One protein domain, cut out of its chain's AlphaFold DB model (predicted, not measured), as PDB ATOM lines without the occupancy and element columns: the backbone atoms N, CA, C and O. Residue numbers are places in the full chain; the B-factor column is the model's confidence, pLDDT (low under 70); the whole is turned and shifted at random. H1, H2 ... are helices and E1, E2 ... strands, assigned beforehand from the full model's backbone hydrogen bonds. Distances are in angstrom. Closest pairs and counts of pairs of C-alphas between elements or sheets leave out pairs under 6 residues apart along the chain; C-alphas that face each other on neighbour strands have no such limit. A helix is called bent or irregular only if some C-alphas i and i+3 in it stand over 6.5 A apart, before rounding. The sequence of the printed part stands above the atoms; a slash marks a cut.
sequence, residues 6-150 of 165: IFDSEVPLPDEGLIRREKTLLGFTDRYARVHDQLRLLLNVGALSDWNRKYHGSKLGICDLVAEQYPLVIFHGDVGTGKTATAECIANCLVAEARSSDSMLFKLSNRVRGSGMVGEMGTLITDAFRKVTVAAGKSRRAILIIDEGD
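AT A GLANCE: This is residues 6 to 150 of the 165 residues of a protein of Rhizobium oryzihabitans (UniProt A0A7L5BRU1). A small three-stranded sheet is sandwiched between two helices, H5 over one face and H7 over the other, and H1 and H2 pack on H5. From this body the helical hairpin of H3 and H4 reaches out as an arm at one end of the long axis, where residues 53 to 58 stick out. The printed part has 145 residues, with seven named helices and three named strands in the order E1 H1 H2 H3 H4 H5 E2 H6 H7 E3, and its class is mostly helix. The mixed sheet runs E1, E2, E3, with E1 and E2 antiparallel and E2 and E3 parallel. The whole is compact by its radius of gyration of the C-alphas, 16.9 A, yet elongated, spanning 56 by 36 by 28 A.

HOW THE PARTS SIT: In the sheet, E2, residues 103 to 108, is the inner strand. E1, residues 7 to 13, is antiparallel to it, with N 11 and O 105 at 2.9 A; E3, residues 141 to 145, is parallel to it, with N 106 and O 143 at 2.8 A. H7, residues 120 to 136, is on one face at a height over the sheet of 9.0 A, and H5, residues 83 to 97, is on the opposite face at 9.7 A: three layers, helices on both faces. Both run along the strands. H6, residues 110 to 113, only grazes the sheet and touches residues 120 to 125 of H7, closest at C-alphas 113 and 121, 5.4 A. E2, H6, H7 and E3 form a strand-helix-strand unit, parallel neighbour strands joined through helices, with a right-handed crossover. H1, residues 16 to 22, touches H5 at a steep tilt of 56 degrees, closest at C-alphas 18 and 89, 5.5 A. H2, residues 28 to 43, touches H5, closest at C-alphas 32 and 90, 6.5 A. H2 is irregular, C-alphas 34 and 37 being 7.3 A apart, with a kink of 54 degrees near residue 35. H3, residues 45 to 55, and H4, residues 61 to 67, form a helical hairpin, closest at C-alphas 45 and 67, 6.2 A; both are apart from E2. Every O i to N i+4 pair is within hydrogen-bond range in H1, H4, H5 and H7, against 9 of 12 in H2 and 6 of 7 in H3; H6 is too short for such a pair.

IN THESE COORDINATES: E1 begins at C-alpha 7, (98.770, 129.031, 156.537), and E3 ends at C-alpha 145, (106.559, 123.506, 157.413). H7 measures 24.5 A, H5 21.0 A, H2 19.9 A and E2 16.3 A.

THE WHOLE: The C-alphas of Gly 57 and Ser 115, the two farthest apart, are 55.8 A apart. The printed part has no cut. The link from H4 to H5, residues 68 to 82, is long. Mean pLDDT of the printed part is 83.2, with values under 70 at residues 45 to 46, 100 to 101, 112 to 119 and 138 to 139.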
ATOM      1  N   ILE A   6      94.799 129.236 157.907       82.69
ATOM      2  CA  ILE A   6      95.514 128.014 158.320       82.69
ATOM      3  C   ILE A   6      97.019 128.105 158.012       82.69
ATOM      4  O   ILE A   6      97.838 127.555 158.746       82.69
ATOM      5  N   PHE A   7      97.386 128.823 156.950       88.12
ATOM      6  CA  PHE A   7      98.770 129.031 156.537       88.12
ATOM      7  C   PHE A   7      99.154 130.506 156.666       88.12
ATOM      8  O   PHE A   7      98.363 131.383 156.314       88.12
ATOM      9  N   ASP A   8     100.366 130.765 157.157       86.75
ATOM     10  CA  ASP A   8     100.972 132.105 157.148       86.75
ATOM     11  C   ASP A   8     101.533 132.444 155.762       86.75
ATOM     12  O   ASP A   8     101.554 133.608 155.361       86.75
ATOM     13  N   SER A   9     101.987 131.431 155.022       88.94
ATOM     14  CA  SER A   9     102.449 131.590 153.648       88.94
ATOM     15  C   SER A   9     102.237 130.328 152.815       88.94
ATOM     16  O   SER A   9     102.343 129.198 153.298       88.94
ATOM     17  N   GLU A  10     101.962 130.556 151.533       92.19
ATOM     18  CA  GLU A  10     101.905 129.548 150.479       92.19
ATOM     19  C   GLU A  10     102.825 130.031 149.351       92.19
ATOM     20  O   GLU A  10     102.543 131.045 148.711       92.19
ATOM     21  N   VAL A  11     103.965 129.366 149.158       92.81
ATOM     22  CA  VAL A  11     105.036 129.833 148.264       92.81
ATOM     23  C   VAL A  11     105.287 128.791 147.173       92.81
ATOM     24  O   VAL A  11     105.648 127.657 147.497       92.81
ATOM     25  N   PRO A  12     105.116 129.138 145.886       92.31
ATOM     26  CA  PRO A  12     105.561 128.291 144.787       92.31
ATOM     27  C   PRO A  12     107.080 128.119 144.826       92.31
ATOM     28  O   PRO A  12     107.808 129.090 145.010       92.31
ATOM     29  N   LEU A  13     107.556 126.890 144.648       91.56
ATOM     30  CA  LEU A  13     108.978 126.572 144.599       91.56
ATOM     31  C   LEU A  13     109.387 126.152 143.175       91.56
ATOM     32  O   LEU A  13     108.637 125.418 142.528       91.56
ATOM     33  N   PRO A  14     110.589 126.538 142.708       92.50
ATOM     34  CA  PRO A  14     111.595 127.314 143.437       92.50
ATOM     35  C   PRO A  14     111.287 128.825 143.502       92.50
ATOM     36  O   PRO A  14     110.716 129.390 142.574       92.50
ATOM     37  N   ASP A  15     111.715 129.478 144.585       93.69
ATOM     38  CA  ASP A  15     111.526 130.907 144.865       93.69
ATOM     39  C   ASP A  15     112.867 131.664 144.964       93.69
ATOM     40  O   ASP A  15     113.793 131.260 145.675       93.69
ATOM     41  N   GLU A  16     112.970 132.810 144.283       92.94
ATOM     42  CA  GLU A  16     114.184 133.643 144.268       92.94
ATOM     43  C   GLU A  16     114.447 134.375 145.595       92.94
ATOM     44  O   GLU A  16     115.593 134.713 145.919       92.94
ATOM     45  N   GLY A  17     113.402 134.663 146.373       94.44
ATOM     46  CA  GLY A  17     113.531 135.229 147.714       94.44
ATOM     47  C   GLY A  17     114.249 134.262 148.654       94.44
ATOM     48  O   GLY A  17     115.195 134.655 149.341       94.44
ATOM     49  N   LEU A  18     113.864 132.988 148.616       94.12
ATOM     50  CA  LEU A  18     114.500 131.914 149.371       94.12
ATOM     51  C   LEU A  18     115.943 131.666 148.917       94.12
ATOM     52  O   LEU A  18     116.803 131.508 149.777       94.12
ATOM     53  N   ILE A  19     116.255 131.757 147.617       93.06
ATOM     54  CA  ILE A  19     117.652 131.690 147.121       93.06
ATOM     55  C   ILE A  19     118.503 132.829 147.700       93.06
ATOM     56  O   ILE A  19     119.660 132.643 148.077       93.06
ATOM     57  N   ARG A  20     117.961 134.049 147.767       94.62
ATOM     58  CA  ARG A  20     118.688 135.178 148.370       94.62
ATOM     59  C   ARG A  20     118.880 134.986 149.869       94.62
ATOM     60  O   ARG A  20     119.948 135.311 150.379       94.62
ATOM     61  N   ARG A  21     117.871 134.450 150.557       92.75
ATOM     62  CA  ARG A  21     117.915 134.177 151.996       92.75
ATOM     63  C   ARG A  21     118.884 133.054 152.347       92.75
ATOM     64  O   ARG A  21     119.587 133.165 153.340       92.75
ATOM     65  N   GLU A  22     118.977 132.024 151.517       93.19
ATOM     66  CA  GLU A  22     119.957 130.946 151.652       93.19
ATOM     67  C   GLU A  22     121.377 131.504 151.840       93.19
ATOM     68  O   GLU A  22     122.084 131.137 152.777       93.19
ATOM     69  N   LYS A  23     121.754 132.488 151.011       92.75
ATOM     70  CA  LYS A  23     123.082 133.122 151.026       92.75
ATOM     71  C   LYS A  23     123.377 133.931 152.290       92.75
ATOM     72  O   LYS A  23     124.534 134.265 152.525       92.75
ATOM     73  N   THR A  24     122.364 134.277 153.085       93.62
ATOM     74  CA  THR A  24     122.549 135.012 154.346       93.62
ATOM     75  C   THR A  24     122.635 134.090 155.562       93.62
ATOM     76  O   THR A  24     122.995 134.546 156.649       93.62
ATOM     77  N   LEU A  25     122.344 132.794 155.405       92.00
ATOM     78  CA  LEU A  25     122.359 131.821 156.494       92.00
ATOM     79  C   LEU A  25     123.765 131.244 156.710       92.00
ATOM     80  O   LEU A  25     124.271 130.431 155.936       92.00
ATOM     81  N   LEU A  26     124.386 131.623 157.826       91.81
ATOM     82  CA  LEU A  26     125.695 131.105 158.221       91.81
ATOM     83  C   LEU A  26     125.639 129.592 158.493       91.81
ATOM     84  O   LEU A  26     124.810 129.110 159.269       91.81
ATOM     85  N   GLY A  27     126.550 128.846 157.861       89.69
ATOM     86  CA  GLY A  27     126.639 127.388 157.993       89.69
ATOM     87  C   GLY A  27     125.505 126.621 157.305       89.69
ATOM     88  O   GLY A  27     125.313 125.439 157.599       89.69
ATOM     89  N   PHE A  28     124.739 127.268 156.416       92.25
ATOM     90  CA  PHE A  28     123.658 126.618 155.674       92.25
ATOM     91  C   PHE A  28     124.161 125.446 154.836       92.25
ATOM     92  O   PHE A  28     123.607 124.359 154.941       92.25
ATOM     93  N   THR A  29     125.237 125.635 154.070       90.38
ATOM     94  CA  THR A  29     125.783 124.608 153.172       90.38
ATOM     95  C   THR A  29     126.101 123.312 153.912       90.38
ATOM     96  O   THR A  29     125.645 122.247 153.503       90.38
ATOM     97  N   ASP A  30     126.787 123.393 155.055       90.56
ATOM     98  CA  ASP A  30     127.134 122.208 155.845       90.56
ATOM     99  C   ASP A  30     125.899 121.540 156.454       90.56
ATOM    100  O   ASP A  30     125.826 120.314 156.548       90.56
ATOM    101  N   ARG A  31     124.917 122.335 156.901       88.69
ATOM    102  CA  ARG A  31     123.641 121.819 157.423       88.69
ATOM    103  C   ARG A  31     122.851 121.117 156.329       88.69
ATOM    104  O   ARG A  31     122.322 120.038 156.579       88.69
ATOM    105  N   TYR A  32     122.805 121.709 155.141       90.69
ATOM    106  CA  TYR A  32     122.113 121.158 153.993       90.69
ATOM    107  C   TYR A  32     122.756 119.854 153.537       90.69
ATOM    108  O   TYR A  32     122.054 118.856 153.430       90.69
ATOM    109  N   ALA A  33     124.084 119.811 153.399       89.12
ATOM    110  CA  ALA A  33     124.812 118.608 153.001       89.12
ATOM    111  C   ALA A  33     124.504 117.398 153.902       89.12
ATOM    112  O   ALA A  33     124.379 116.281 153.409       89.12
ATOM    113  N   ARG A  34     124.310 117.610 155.214       87.44
ATOM    114  CA  ARG A  34     123.977 116.529 156.161       87.44
ATOM    115  C   ARG A  34     122.597 115.911 155.950       87.44
ATOM    116  O   ARG A  34     122.418 114.742 156.268       87.44
ATOM    117  N   VAL A  35     121.627 116.683 155.467       85.25
ATOM    118  CA  VAL A  35     120.237 116.221 155.284       85.25
ATOM    119  C   VAL A  35     119.867 116.006 153.816       85.25
ATOM    120  O   VAL A  35     118.847 115.382 153.528       85.25
ATOM    121  N   HIS A  36     120.694 116.503 152.892       87.38
ATOM    122  CA  HIS A  36     120.457 116.512 151.451       87.38
ATOM    123  C   HIS A  36     120.192 115.105 150.911       87.38
ATOM    124  O   HIS A  36     119.163 114.892 150.277       87.38
ATOM    125  N   ASP A  37     121.060 114.132 151.202       82.88
ATOM    126  CA  ASP A  37     120.941 112.791 150.614       82.88
ATOM    127  C   ASP A  37     119.663 112.077 151.070       82.88
ATOM    128  O   ASP A  37     118.942 111.504 150.252       82.88
ATOM    129  N   GLN A  38     119.330 112.176 152.360       80.38
ATOM    130  CA  GLN A  38     118.111 111.588 152.921       80.38
ATOM    131  C   GLN A  38     116.854 112.236 152.332       80.38
ATOM    132  O   GLN A  38     115.949 111.545 151.864       80.38
ATOM    133  N   LEU A  39     116.811 113.568 152.286       80.75
ATOM    134  CA  LEU A  39     115.676 114.305 151.733       80.75
ATOM    135  C   LEU A  39     115.508 114.074 150.228       80.75
ATOM    136  O   LEU A  39     114.387 113.948 149.735       80.75
ATOM    137  N   ARG A  40     116.613 113.966 149.488       81.12
ATOM    138  CA  ARG A  40     116.596 113.679 148.055       81.12
ATOM    139  C   ARG A  40     116.042 112.290 147.755       81.12
ATOM    140  O   ARG A  40     115.324 112.147 146.762       81.12
ATOM    141  N   LEU A  41     116.355 111.293 148.585       78.38
ATOM    142  CA  LEU A  41     115.788 109.947 148.474       78.38
ATOM    143  C   LEU A  41     114.270 109.970 148.696       78.38
ATOM    144  O   LEU A  41     113.531 109.441 147.866       78.38
ATOM    145  N   LEU A  42     113.809 110.669 149.738       74.50
ATOM    146  CA  LEU A  42     112.384 110.821 150.054       74.50
ATOM    147  C   LEU A  42     111.603 111.557 148.950       74.50
ATOM    148  O   LEU A  42     110.454 111.228 148.671       74.50
ATOM    149  N   LEU A  43     112.222 112.527 148.270       74.56
ATOM    150  CA  LEU A  43     111.586 113.275 147.176       74.56
ATOM    151  C   LEU A  43     111.581 112.546 145.824       74.56
ATOM    152  O   LEU A  43     110.824 112.929 144.923       74.56
ATOM    153  N   ASN A  44     112.433 111.533 145.657       72.56
ATOM    154  CA  ASN A  44     112.632 110.810 144.402       72.56
ATOM    155  C   ASN A  44     112.541 109.288 144.585       72.56
ATOM    156  O   ASN A  44     113.303 108.543 143.969       72.56
ATOM    157  N   VAL A  45     111.567 108.816 145.369       69.19
ATOM    158  CA  VAL A  45     111.306 107.374 145.556       69.19
ATOM    159  C   VAL A  45     111.150 106.647 144.209       69.19
ATOM    160  O   VAL A  45     111.663 105.544 144.030       69.19
ATOM    161  N   GLY A  46     110.538 107.293 143.207       68.88
ATOM    162  CA  GLY A  46     110.436 106.745 141.848       68.88
ATOM    163  C   GLY A  46     111.795 106.502 141.175       68.88
ATOM    164  O   GLY A  46     112.012 105.442 140.592       68.88
ATOM    165  N   ALA A  47     112.748 107.428 141.330       74.19
ATOM    166  CA  ALA A  47     114.085 107.301 140.749       74.19
ATOM    167  C   ALA A  47     114.906 106.178 141.403       74.19
ATOM    168  O   ALA A  47     115.808 105.626 140.770       74.19
ATOM    169  N   LEU A  48     114.589 105.811 142.650       76.88
ATOM    170  CA  LEU A  48     115.237 104.699 143.342       76.88
ATOM    171  C   LEU A  48     114.901 103.353 142.680       76.88
ATOM    172  O   LEU A  48     115.776 102.500 142.536       76.88
ATOM    173  N   SER A  49     113.660 103.189 142.211       76.25
ATOM    174  CA  SER A  49     113.230 102.002 141.462       76.25
ATOM    175  C   SER A  49     113.963 101.877 140.121       76.25
ATOM    176  O   SER A  49     114.452 100.799 139.769       76.25
ATOM    177  N   ASP A  50     114.117 102.994 139.404       80.38
ATOM    178  CA  ASP A  50     114.844 103.038 138.130       80.38
ATOM    179  C   ASP A  50     116.343 102.775 138.312       80.38
ATOM    180  O   ASP A  50     116.942 102.009 137.551       80.38
ATOM    181  N   TRP A  51     116.949 103.353 139.353       84.00
ATOM    182  CA  TRP A  51     118.336 103.087 139.734       84.00
ATOM    183  C   TRP A  51     118.552 101.604 140.053       84.00
ATOM    184  O   TRP A  51     119.467 100.979 139.514       84.00
ATOM    185  N   ASN A  52     117.663 101.015 140.853       83.44
ATOM    186  CA  ASN A  52     117.735  99.609 141.223       83.44
ATOM    187  C   ASN A  52     117.639  98.690 139.991       83.44
ATOM    188  O   ASN A  52     118.448  97.774 139.820       83.44
ATOM    189  N   ARG A  53     116.714  98.984 139.068       83.12
ATOM    190  CA  ARG A  53     116.584  98.252 137.801       83.12
ATOM    191  C   ARG A  53     117.842  98.365 136.939       83.12
ATOM    192  O   ARG A  53     118.254  97.373 136.347       83.12
ATOM    193  N   LYS A  54     118.447  99.555 136.874       86.06
ATOM    194  CA  LYS A  54     119.626  99.831 136.044       86.06
ATOM    195  C   LYS A  54     120.899  99.155 136.558       86.06
ATOM    196  O   LYS A  54     121.678  98.677 135.740       86.06
ATOM    197  N   TYR A  55     121.131  99.144 137.872       85.44
ATOM    198  CA  TYR A  55     122.414  98.707 138.444       85.44
ATOM    199  C   TYR A  55     122.382  97.326 139.102       85.44
ATOM    200  O   TYR A  55     123.410  96.655 139.125       85.44
ATOM    201  N   HIS A  56     121.232  96.883 139.615       82.75
ATOM    202  CA  HIS A  56     121.140  95.649 140.402       82.75
ATOM    203  C   HIS A  56     120.276  94.561 139.759       82.75
ATOM    204  O   HIS A  56     120.354  93.407 140.178       82.75
ATOM    205  N   GLY A  57     119.453  94.896 138.754       75.88
ATOM    206  CA  GLY A  57     118.685  93.941 137.936       75.88
ATOM    207  C   GLY A  57     117.633  93.104 138.682       75.88
ATOM    208  O   GLY A  57     116.867  92.378 138.055       75.88
ATOM    209  N   SER A  58     117.561  93.217 140.007       75.38
ATOM    210  CA  SER A  58     116.640  92.526 140.912       75.38
ATOM    211  C   SER A  58     116.041  93.528 141.899       75.38
ATOM    212  O   SER A  58     116.537  94.645 142.027       75.38
ATOM    213  N   LYS A  59     114.941  93.182 142.577       73.69
ATOM    214  CA  LYS A  59     114.311  94.066 143.569       73.69
ATOM    215  C   LYS A  59     115.096  94.005 144.882       73.69
ATOM    216  O   LYS A  59     114.982  93.025 145.612       73.69
ATOM    217  N   LEU A  60     115.887  95.035 145.184       80.25
ATOM    218  CA  LEU A  60     116.524  95.153 146.494       80.25
ATOM    219  C   LEU A  60     115.475  95.534 147.546       80.25
ATOM    220  O   LEU A  60     114.762  96.521 147.379       80.25
ATOM    221  N   GLY A  61     115.426  94.799 148.662       78.69
ATOM    222  CA  GLY A  61     114.488  95.080 149.758       78.69
ATOM    223  C   GLY A  61     114.663  96.470 150.383       78.69
ATOM    224  O   GLY A  61     113.710  97.038 150.903       78.69
ATOM    225  N   ILE A  62     115.850  97.078 150.257       79.50
ATOM    226  CA  ILE A  62     116.098  98.451 150.719       79.50
ATOM    227  C   ILE A  62     115.224  99.485 149.995       79.50
ATOM    228  O   ILE A  62     114.871 100.499 150.587       79.50
ATOM    229  N   CYS A  63     114.840  99.232 148.740       77.19
ATOM    230  CA  CYS A  63     113.958 100.133 148.002       77.19
ATOM    231  C   CYS A  63     112.551 100.167 148.605       77.19
ATOM    232  O   CYS A  63     111.940 101.231 148.638       77.19
ATOM    233  N   ASP A  64     112.068  99.026 149.104       79.50
ATOM    234  CA  ASP A  64     110.779  98.940 149.791       79.50
ATOM    235  C   ASP A  64     110.854  99.641 151.153       79.50
ATOM    236  O   ASP A  64     110.016 100.485 151.452       79.50
ATOM    237  N   LEU A  65     111.928  99.402 151.914       81.12
ATOM    238  CA  LEU A  65     112.143 100.059 153.208       81.12
ATOM    239  C   LEU A  65     112.201 101.588 153.095       81.12
ATOM    240  O   LEU A  65     111.664 102.280 153.950       81.12
ATOM    241  N   VAL A  66     112.840 102.127 152.051       77.56
ATOM    242  CA  VAL A  66     112.894 103.582 151.818       77.56
ATOM    243  C   VAL A  66     111.531 104.130 151.385       77.56
ATOM    244  O   VAL A  66     111.170 105.230 151.790       77.56
ATOM    245  N   ALA A  67     110.758 103.378 150.597       74.50
ATOM    246  CA  ALA A  67     109.412 103.788 150.193       74.50
ATOM    247  C   ALA A  67     108.422 103.831 151.373       74.50
ATOM    248  O   ALA A  67     107.462 104.598 151.332       74.50
ATOM    249  N   GLU A  68     108.665 103.039 152.417       77.06
ATOM    250  CA  GLU A  68     107.884 103.029 153.659       77.06
ATOM    251  C   GLU A  68     108.274 104.152 154.638       77.06
ATOM    252  O   GLU A  68     107.577 104.372 155.631       77.06
ATOM    253  N   GLN A  69     109.362 104.891 154.386       75.56
ATOM    254  CA  GLN A  69     109.777 105.976 155.273       75.56
ATOM    255  C   GLN A  69     108.825 107.171 155.195       75.56
ATOM    256  O   GLN A  69     108.497 107.681 154.123       75.56
ATOM    257  N   TYR A  70     108.447 107.685 156.366       73.56
ATOM    258  CA  TYR A  70     107.720 108.943 156.466       73.56
ATOM    259  C   TYR A  70     108.658 110.117 156.149       73.56
ATOM    260  O   TYR A  70     109.705 110.240 156.791       73.56
ATOM    261  N   PRO A  71     108.296 111.015 155.213       78.44
ATOM    262  CA  PRO A  71     109.120 112.161 154.846       78.44
ATOM    263  C   PRO A  71     109.018 113.283 155.894       78.44
ATOM    264  O   PRO A  71     108.472 114.352 155.635       78.44
ATOM    265  N   LEU A  72     109.526 113.024 157.101       85.38
ATOM    266  CA  LEU A  72     109.532 113.946 158.234       85.38
ATOM    267  C   LEU A  72     110.968 114.320 158.601       85.38
ATOM    268  O   LEU A  72     111.803 113.454 158.851       85.38
ATOM    269  N   VAL A  73     111.233 115.622 158.696       85.88
ATOM    270  CA  VAL A  73     112.504 116.153 159.196       85.88
ATOM    271  C   VAL A  73     112.233 117.128 160.327       85.88
ATOM    272  O   VAL A  73     111.400 118.023 160.203       85.88
ATOM    273  N   ILE A  74     112.959 116.949 161.429       88.25
ATOM    274  CA  ILE A  74     112.828 117.763 162.634       88.25
ATOM    275  C   ILE A  74     114.083 118.617 162.785       88.25
ATOM    276  O   ILE A  74     115.185 118.106 162.975       88.25
ATOM    277  N   PHE A  75     113.903 119.935 162.735       88.06
ATOM    278  CA  PHE A  75     114.951 120.896 163.060       88.06
ATOM    279  C   PHE A  75     114.784 121.342 164.514       88.06
ATOM    280  O   PHE A  75     113.810 122.012 164.850       88.06
ATOM    281  N   HIS A  76     115.747 121.004 165.372       89.06
ATOM    282  CA  HIS A  76     115.757 121.384 166.787       89.06
ATOM    283  C   HIS A  76     116.993 122.230 167.132       89.06
ATOM    284  O   HIS A  76     117.961 122.283 166.375       89.06
ATOM    285  N   GLY A  77     116.943 122.928 168.266       87.12
ATOM    286  CA  GLY A  77     118.000 123.829 168.736       87.12
ATOM    287  C   GLY A  77     117.436 125.114 169.335       87.12
ATOM    288  O   GLY A  77     116.219 125.313 169.352       87.12
ATOM    289  N   ASP A  78     118.315 126.009 169.777       88.56
ATOM    290  CA  ASP A  78     117.920 127.203 170.526       88.56
ATOM    291  C   ASP A  78     117.041 128.166 169.718       88.56
ATOM    292  O   ASP A  78     117.022 128.174 168.476       88.56
ATOM    293  N   VAL A  79     116.273 128.989 170.430       87.00
ATOM    294  CA  VAL A  79     115.442 130.044 169.836       87.00
ATOM    295  C   VAL A  79     116.337 131.029 169.077       87.00
ATOM    296  O   VAL A  79     117.437 131.354 169.510       87.00
ATOM    297  N   GLY A  80     115.892 131.482 167.903       84.75
ATOM    298  CA  GLY A  80     116.640 132.459 167.099       84.75
ATOM    299  C   GLY A  80     117.805 131.897 166.271       84.75
ATOM    300  O   GLY A  80     118.418 132.644 165.519       84.75
ATOM    301  N   THR A  81     118.077 130.589 166.303       87.12
ATOM    302  CA  THR A  81     119.176 129.962 165.525       87.12
ATOM    303  C   THR A  81     118.888 129.775 164.026       87.12
ATOM    304  O   THR A  81     119.681 129.174 163.298       87.12
ATOM    305  N   GLY A  82     117.755 130.288 163.536       89.50
ATOM    306  CA  GLY A  82     117.395 130.249 162.116       89.50
ATOM    307  C   GLY A  82     116.855 128.904 161.623       89.50
ATOM    308  O   GLY A  82     116.939 128.632 160.428       89.50
ATOM    309  N   LYS A  83     116.291 128.065 162.505       92.50
ATOM    310  CA  LYS A  83     115.713 126.749 162.158       92.50
ATOM    311  C   LYS A  83     114.666 126.843 161.046       92.50
ATOM    312  O   LYS A  83     114.834 126.229 160.000       92.50
ATOM    313  N   THR A  84     113.653 127.690 161.231       91.44
ATOM    314  CA  THR A  84     112.573 127.903 160.255       91.44
ATOM    315  C   THR A  84     113.114 128.421 158.925       91.44
ATOM    316  O   THR A  84     112.778 127.900 157.870       91.44
ATOM    317  N   ALA A  85     114.034 129.391 158.977       93.12
ATOM    318  CA  ALA A  85     114.684 129.931 157.784       93.12
ATOM    319  C   ALA A  85     115.472 128.855 157.021       93.12
ATOM    320  O   ALA A  85     115.431 128.800 155.794       93.12
ATOM    321  N   THR A  86     116.175 127.993 157.757       93.44
ATOM    322  CA  THR A  86     116.942 126.876 157.202       93.44
ATOM    323  C   THR A  86     116.004 125.863 156.548       93.44
ATOM    324  O   THR A  86     116.260 125.464 155.419       93.44
ATOM    325  N   ALA A  87     114.893 125.504 157.196       93.25
ATOM    326  CA  ALA A  87     113.898 124.584 156.641       93.25
ATOM    327  C   ALA A  87     113.287 125.104 155.326       93.25
ATOM    328  O   ALA A  87     113.224 124.366 154.345       93.25
ATOM    329  N   GLU A  88     112.905 126.386 155.283       94.25
ATOM    330  CA  GLU A  88     112.371 127.042 154.079       94.25
ATOM    331  C   GLU A  88     113.394 127.023 152.926       94.25
ATOM    332  O   GLU A  88     113.050 126.689 151.792       94.25
ATOM    333  N   CYS A  89     114.667 127.318 153.209       94.94
ATOM    334  CA  CYS A  89     115.715 127.312 152.184       94.94
ATOM    335  C   CYS A  89     116.055 125.888 151.709       94.94
ATOM    336  O   CYS A  89     116.194 125.673 150.510       94.94
ATOM    337  N   ILE A  90     116.112 124.898 152.608       92.75
ATOM    338  CA  ILE A  90     116.337 123.486 152.248       92.75
ATOM    339  C   ILE A  90     115.239 122.986 151.307       92.75
ATOM    340  O   ILE A  90     115.540 122.356 150.294       92.75
ATOM    341  N   ALA A  91     113.975 123.296 151.613       91.50
ATOM    342  CA  ALA A  91     112.838 122.957 150.764       91.50
ATOM    343  C   ALA A  91     113.008 123.516 149.342       91.50
ATOM    344  O   ALA A  91     112.807 122.801 148.358       91.50
ATOM    345  N   ASN A  92     113.442 124.773 149.237       93.12
ATOM    346  CA  ASN A  92     113.693 125.434 147.966       93.12
ATOM    347  C   ASN A  92     114.836 124.784 147.166       93.12
ATOM    348  O   ASN A  92     114.652 124.474 145.988       93.12
ATOM    349  N   CYS A  93     115.985 124.530 147.804       91.44
ATOM    350  CA  CYS A  93     117.139 123.890 147.162       91.44
ATOM    351  C   CYS A  93     116.777 122.500 146.625       91.44
ATOM    352  O   CYS A  93     117.039 122.197 145.465       91.44
ATOM    353  N   LEU A  94     116.079 121.686 147.425       88.62
ATOM    354  CA  LEU A  94     115.673 120.338 147.024       88.62
ATOM    355  C   LEU A  94     114.759 120.327 145.795       88.62
ATOM    356  O   LEU A  94     114.918 119.488 144.906       88.62
ATOM    357  N   VAL A  95     113.795 121.247 145.733       88.25
ATOM    358  CA  VAL A  95     112.887 121.371 144.585       88.25
ATOM    359  C   VAL A  95     113.645 121.845 143.342       88.25
ATOM    360  O   VAL A  95     113.449 121.284 142.257       88.25
ATOM    361  N   ALA A  96     114.535 122.829 143.504       88.56
ATOM    362  CA  ALA A  96     115.371 123.344 142.423       88.56
ATOM    363  C   ALA A  96     116.270 122.243 141.827       88.56
ATOM    364  O   ALA A  96     116.324 122.071 140.608       88.56
ATOM    365  N   GLU A  97     116.919 121.442 142.672       85.94
ATOM    366  CA  GLU A  97     117.777 120.325 142.260       85.94
ATOM    367  C   GLU A  97     116.998 119.181 141.611       85.94
ATOM    368  O   GLU A  97     117.450 118.595 140.623       85.94
ATOM    369  N   ALA A  98     115.798 118.886 142.120       79.56
ATOM    370  CA  ALA A  98     114.900 117.898 141.534       79.56
ATOM    371  C   ALA A  98     114.309 118.343 140.183       79.56
ATOM    372  O   ALA A  98     113.581 117.565 139.563       79.56
ATOM    373  N   ARG A  99     114.603 119.574 139.723       77.75
ATOM    374  CA  ARG A  99     114.054 120.199 138.502       77.75
ATOM    375  C   ARG A  99     112.529 120.114 138.447       77.75
ATOM    376  O   ARG A  99     111.930 119.881 137.399       77.75
ATOM    377  N   SER A 100     111.918 120.269 139.613       69.94
ATOM    378  CA  SER A 100     110.485 120.162 139.822       69.94
ATOM    379  C   SER A 100     109.894 121.562 139.806       69.94
ATOM    380  O   SER A 100     110.068 122.297 140.768       69.94
ATOM    381  N   SER A 101     109.220 121.952 138.727       64.69
ATOM    382  CA  SER A 101     108.563 123.267 138.644       64.69
ATOM    383  C   SER A 101     107.231 123.332 139.393       64.69
ATOM    384  O   SER A 101     106.704 124.413 139.629       64.69
ATOM    385  N   ASP A 102     106.680 122.175 139.766       77.94
ATOM    386  CA  ASP A 102     105.309 122.059 140.257       77.94
ATOM    387  C   ASP A 102     105.318 121.693 141.742       77.94
ATOM    388  O   ASP A 102     104.924 120.592 142.148       77.94
ATOM    389  N   SER A 103     105.877 122.571 142.573       87.88
ATOM    390  CA  SER A 103     105.989 122.333 144.013       87.88
ATOM    391  C   SER A 103     105.537 123.537 144.826       87.88
ATOM    392  O   SER A 103     105.776 124.677 144.445       87.88
ATOM    393  N   MET A 104     104.861 123.277 145.943       91.69
ATOM    394  CA  MET A 104     104.319 124.312 146.828       91.69
ATOM    395  C   MET A 104     104.844 124.126 148.247       91.69
ATOM    396  O   MET A 104     104.819 123.017 148.786       91.69
ATOM    397  N   LEU A 105     105.283 125.221 148.855       93.06
ATOM    398  CA  LEU A 105     105.642 125.307 150.261       93.06
ATOM    399  C   LEU A 105     104.477 125.902 151.050       93.06
ATOM    400  O   LEU A 105     104.057 127.025 150.784       93.06
ATOM    401  N   PHE A 106     103.997 125.168 152.043       93.38
ATOM    402  CA  PHE A 106     102.969 125.598 152.979       93.38
ATOM    403  C   PHE A 106     103.608 125.820 154.340       93.38
ATOM    404  O   PHE A 106     104.195 124.896 154.901       93.38
ATOM    405  N   LYS A 107     103.480 127.023 154.894       91.94
ATOM    406  CA  LYS A 107     103.889 127.307 156.267       91.94
ATOM    407  C   LYS A 107     102.660 127.409 157.148       91.94
ATOM    408  O   LYS A 107     101.831 128.297 156.948       91.94
ATOM    409  N   LEU A 108     102.541 126.500 158.110       89.12
ATOM    410  CA  LEU A 108     101.437 126.510 159.061       89.12
ATOM    411  C   LEU A 108     101.454 127.807 159.874       89.12
ATOM    412  O   LEU A 108     102.517 128.258 160.295       89.12
ATOM    413  N   SER A 109     100.278 128.399 160.083       83.81
ATOM    414  CA  SER A 109     100.177 129.603 160.897       83.81
ATOM    415  C   SER A 109     100.369 129.294 162.374       83.81
ATOM    416  O   SER A 109      99.746 128.374 162.901       83.81
ATOM    417  N   ASN A 110     101.116 130.139 163.086       76.44
ATOM    418  CA  ASN A 110     101.198 130.068 164.553       76.44
ATOM    419  C   ASN A 110      99.824 130.256 165.233       76.44
ATOM    420  O   ASN A 110      99.650 129.902 166.399       76.44
ATOM    421  N   ARG A 111      98.822 130.775 164.502       70.81
ATOM    422  CA  ARG A 111      97.422 130.898 164.945       70.81
ATOM    423  C   ARG A 111      96.671 129.564 164.963       70.81
ATOM    424  O   ARG A 111      95.604 129.481 165.563       70.81
ATOM    425  N   VAL A 112      97.223 128.519 164.341       65.94
ATOM    426  CA  VAL A 112      96.654 127.158 164.325       65.94
ATOM    427  C   VAL A 112      96.704 126.487 165.706       65.94
ATOM    428  O   VAL A 112      95.984 125.519 165.941       65.94
ATOM    429  N   ARG A 113      97.429 127.074 166.673       63.84
ATOM    430  CA  ARG A 113      97.330 126.738 168.108       63.84
ATOM    431  C   ARG A 113      95.947 127.020 168.725       63.84
ATOM    432  O   ARG A 113      95.709 126.678 169.879       63.84
ATOM    433  N   GLY A 114      95.017 127.590 167.957       61.09
ATOM    434  CA  GLY A 114      93.644 127.823 168.387       61.09
ATOM    435  C   GLY A 114      93.539 128.904 169.461       61.09
ATOM    436  O   GLY A 114      94.523 129.486 169.916       61.09
ATOM    437  N   SER A 115      92.309 129.188 169.866       58.75
ATOM    438  CA  SER A 115      91.991 130.189 170.893       58.75
ATOM    439  C   SER A 115      92.112 129.658 172.332       58.75
ATOM    440  O   SER A 115      91.770 130.361 173.280       58.75
ATOM    441  N   GLY A 116      92.585 128.415 172.501       57.16
ATOM    442  CA  GLY A 116      92.559 127.678 173.768       57.16
ATOM    443  C   GLY A 116      91.325 126.783 173.950       57.16
ATOM    444  O   GLY A 116      91.151 126.200 175.018       57.16
ATOM    445  N   MET A 117      90.469 126.642 172.929       56.84
ATOM    446  CA  MET A 117      89.353 125.692 172.947       56.84
ATOM    447  C   MET A 117      89.811 124.260 172.633       56.84
ATOM    448  O   MET A 117      90.544 124.007 171.673       56.84
ATOM    449  N   VAL A 118      89.345 123.303 173.440       57.19
ATOM    450  CA  VAL A 118      89.668 121.873 173.302       57.19
ATOM    451  C   VAL A 118      89.190 121.351 171.941       57.19
ATOM    452  O   VAL A 118      88.030 121.524 171.578       57.19
ATOM    453  N   GLY A 119      90.083 120.708 171.182       64.44
ATOM    454  CA  GLY A 119      89.778 120.098 169.876       64.44
ATOM    455  C   GLY A 119      89.875 121.030 168.658       64.44
ATOM    456  O   GLY A 119      89.889 120.547 167.522       64.44
ATOM    457  N   GLU A 120      90.021 122.345 168.863       71.12
ATOM    458  CA  GLU A 120      90.167 123.322 167.770       71.12
ATOM    459  C   GLU A 120      91.488 123.108 167.008       71.12
ATOM    460  O   GLU A 120      91.496 123.010 165.780       71.12
ATOM    461  N   MET A 121      92.593 122.916 167.740       73.06
ATOM    462  CA  MET A 121      93.920 122.670 167.156       73.06
ATOM    463  C   MET A 121      93.954 121.427 166.264       73.06
ATOM    464  O   MET A 121      94.443 121.480 165.137       73.06
ATOM    465  N   GLY A 122      93.398 120.306 166.742       75.75
ATOM    466  CA  GLY A 122      93.388 119.047 165.991       75.75
ATOM    467  C   GLY A 122      92.605 119.158 164.680       75.75
ATOM    468  O   GLY A 122      93.039 118.644 163.646       75.75
ATOM    469  N   THR A 123      91.496 119.899 164.699       80.62
ATOM    470  CA  THR A 123      90.684 120.155 163.501       80.62
ATOM    471  C   THR A 123      91.454 120.999 162.483       80.62
ATOM    472  O   THR A 123      91.520 120.635 161.310       80.62
ATOM    473  N   LEU A 124      92.113 122.074 162.926       79.81
ATOM    474  CA  LEU A 124      92.881 122.957 162.044       79.81
ATOM    475  C   LEU A 124      94.098 122.258 161.417       79.81
ATOM    476  O   LEU A 124      94.372 122.454 160.233       79.81
ATOM    477  N   ILE A 125      94.799 121.409 162.175       82.12
ATOM    478  CA  ILE A 125      95.900 120.585 161.651       82.12
ATOM    479  C   ILE A 125      95.370 119.594 160.613       82.12
ATOM    480  O   ILE A 125      95.934 119.476 159.526       82.12
ATOM    481  N   THR A 126      94.255 118.920 160.909       85.69
ATOM    482  CA  THR A 126      93.614 117.987 159.968       85.69
ATOM    483  C   THR A 126      93.234 118.688 158.663       85.69
ATOM    484  O   THR A 126      93.493 118.172 157.573       85.69
ATOM    485  N   ASP A 127      92.668 119.890 158.751       86.25
ATOM    486  CA  ASP A 127      92.326 120.697 157.585       86.25
ATOM    487  C   ASP A 127      93.570 121.180 156.821       86.25
ATOM    488  O   ASP A 127      93.554 121.203 155.586       86.25
ATOM    489  N   ALA A 128      94.668 121.499 157.517       87.06
ATOM    490  CA  ALA A 128      95.952 121.819 156.894       87.06
ATOM    491  C   ALA A 128      96.481 120.634 156.073       87.06
ATOM    492  O   ALA A 128      96.757 120.788 154.882       87.06
ATOM    493  N   PHE A 129      96.540 119.435 156.665       88.75
ATOM    494  CA  PHE A 129      96.960 118.218 155.962       88.75
ATOM    495  C   PHE A 129      96.056 117.899 154.771       88.75
ATOM    496  O   PHE A 129      96.556 117.541 153.703       88.75
ATOM    497  N   ARG A 130      94.736 118.083 154.903       89.31
ATOM    498  CA  ARG A 130      93.800 117.918 153.783       89.31
ATOM    499  C   ARG A 130      94.141 118.866 152.630       89.31
ATOM    500  O   ARG A 130      94.239 118.415 151.491       89.31
ATOM    501  N   LYS A 131      94.363 120.155 152.909       87.31
ATOM    502  CA  LYS A 131      94.729 121.151 151.885       87.31
ATOM    503  C   LYS A 131      96.063 120.828 151.211       87.31
ATOM    504  O   LYS A 131      96.133 120.844 149.985       87.31
ATOM    505  N   VAL A 132      97.082 120.472 151.992       89.31
ATOM    506  CA  VAL A 132      98.406 120.077 151.483       89.31
ATOM    507  C   VAL A 132      98.302 118.843 150.584       89.31
ATOM    508  O   VAL A 132      98.885 118.818 149.503       89.31
ATOM    509  N   THR A 133      97.502 117.850 150.979       87.75
ATOM    510  CA  THR A 133      97.294 116.617 150.200       87.75
ATOM    511  C   THR A 133      96.607 116.907 148.863       87.75
ATOM    512  O   THR A 133      97.010 116.388 147.824       87.75
ATOM    513  N   VAL A 134      95.596 117.782 148.864       86.94
ATOM    514  CA  VAL A 134      94.922 118.232 147.635       86.94
ATOM    515  C   VAL A 134      95.884 119.000 146.724       86.94
ATOM    516  O   VAL A 134      95.872 118.784 145.512       86.94
ATOM    517  N   ALA A 135      96.743 119.853 147.287       83.38
ATOM    518  CA  ALA A 135      97.735 120.611 146.527       83.38
ATOM    519  C   ALA A 135      98.840 119.726 145.922       83.38
ATOM    520  O   ALA A 135      99.271 119.979 144.794       83.38
ATOM    521  N   ALA A 136      99.270 118.680 146.637       83.06
ATOM    522  CA  ALA A 136     100.211 117.682 146.128       83.06
ATOM    523  C   ALA A 136      99.613 116.874 144.958       83.06
ATOM    524  O   ALA A 136     100.284 116.606 143.959       83.06
ATOM    525  N   GLY A 137      98.325 116.523 145.019       76.81
ATOM    526  CA  GLY A 137      97.670 115.760 143.955       76.81
ATOM    527  C   GLY A 137      98.433 114.470 143.600       76.81
ATOM    528  O   GLY A 137      99.015 113.825 144.465       76.81
ATOM    529  N   LYS A 138      98.425 114.071 142.317       63.12
ATOM    530  CA  LYS A 138      99.112 112.844 141.847       63.12
ATOM    531  C   LYS A 138     100.549 113.058 141.358       63.12
ATOM    532  O   LYS A 138     101.291 112.089 141.263       63.12
ATOM    533  N   SER A 139     100.918 114.282 140.986       63.22
ATOM    534  CA  SER A 139     102.188 114.570 140.300       63.22
ATOM    535  C   SER A 139     102.937 115.784 140.847       63.22
ATOM    536  O   SER A 139     104.045 116.051 140.390       63.22
ATOM    537  N   ARG A 140     102.350 116.529 141.791       75.00
ATOM    538  CA  ARG A 140     102.975 117.711 142.390       75.00
ATOM    539  C   ARG A 140     103.562 117.346 143.743       75.00
ATOM    540  O   ARG A 140     103.167 116.372 144.379       75.00
ATOM    541  N   ARG A 141     104.523 118.145 144.191       81.94
ATOM    542  CA  ARG A 141     105.119 117.991 145.520       81.94
ATOM    543  C   ARG A 141     104.601 119.104 146.416       81.94
ATOM    544  O   ARG A 141     104.548 120.260 146.005       81.94
ATOM    545  N   ALA A 142     104.232 118.761 147.638       89.06
ATOM    546  CA  ALA A 142     103.897 119.745 148.652       89.06
ATOM    547  C   ALA A 142     104.834 119.564 149.840       89.06
ATOM    548  O   ALA A 142     105.058 118.443 150.293       89.06
ATOM    549  N   ILE A 143     105.391 120.669 150.317       90.56
ATOM    550  CA  ILE A 143     106.236 120.706 151.504       90.56
ATOM    551  C   ILE A 143     105.458 121.467 152.564       90.56
ATOM    552  O   ILE A 143     105.047 122.601 152.333       90.56
ATOM    553  N   LEU A 144     105.241 120.839 153.715       91.75
ATOM    554  CA  LEU A 144     104.581 121.456 154.859       91.75
ATOM    555  C   LEU A 144     105.629 121.766 155.929       91.75
ATOM    556  O   LEU A 144     106.290 120.861 156.432       91.75
ATOM    557  N   ILE A 145     105.763 123.042 156.280       92.12
ATOM    558  CA  ILE A 145     106.559 123.506 157.413       92.12
ATOM    559  C   ILE A 145     105.625 123.794 158.577       92.12
ATOM    560  O   ILE A 145     104.663 124.554 158.460       92.12
ATOM    561  N   ILE A 146     105.966 123.201 159.713       89.12
ATOM    562  CA  ILE A 146     105.300 123.398 160.991       89.12
ATOM    563  C   ILE A 146     106.329 124.036 161.922       89.12
ATOM    564  O   ILE A 146     107.338 123.409 162.245       89.12
ATOM    565  N   ASP A 147     106.099 125.290 162.308       85.75
ATOM    566  CA  ASP A 147     106.940 125.978 163.291       85.75
ATOM    567  C   ASP A 147     106.417 125.735 164.713       85.75
ATOM    568  O   ASP A 147     105.216 125.540 164.909       85.75
ATOM    569  N   GLU A 148     107.320 125.739 165.699       80.12
ATOM    570  CA  GLU A 148     107.010 125.440 167.110       80.12
ATOM    571  C   GLU A 148     106.199 124.131 167.263       80.12
ATOM    572  O   GLU A 148     105.146 124.080 167.908       80.12
ATOM    573  N   GLY A 149     106.673 123.063 166.605       71.12
ATOM    574  CA  GLY A 149     106.035 121.741 166.623       71.12
ATOM    575  C   GLY A 149     106.008 121.073 168.003       71.12
ATOM    576  O   GLY A 149     105.199 120.179 168.235       71.12
ATOM    577  N   ASP A 150     106.829 121.545 168.938       73.25
ATOM    578  CA  ASP A 150     106.779 121.183 170.356       73.25
ATOM    579  C   ASP A 150     105.437 121.545 171.006       73.25
ATOM    580  O   ASP A 150     104.959 120.819 171.869       73.25
TER     581      ASP A 150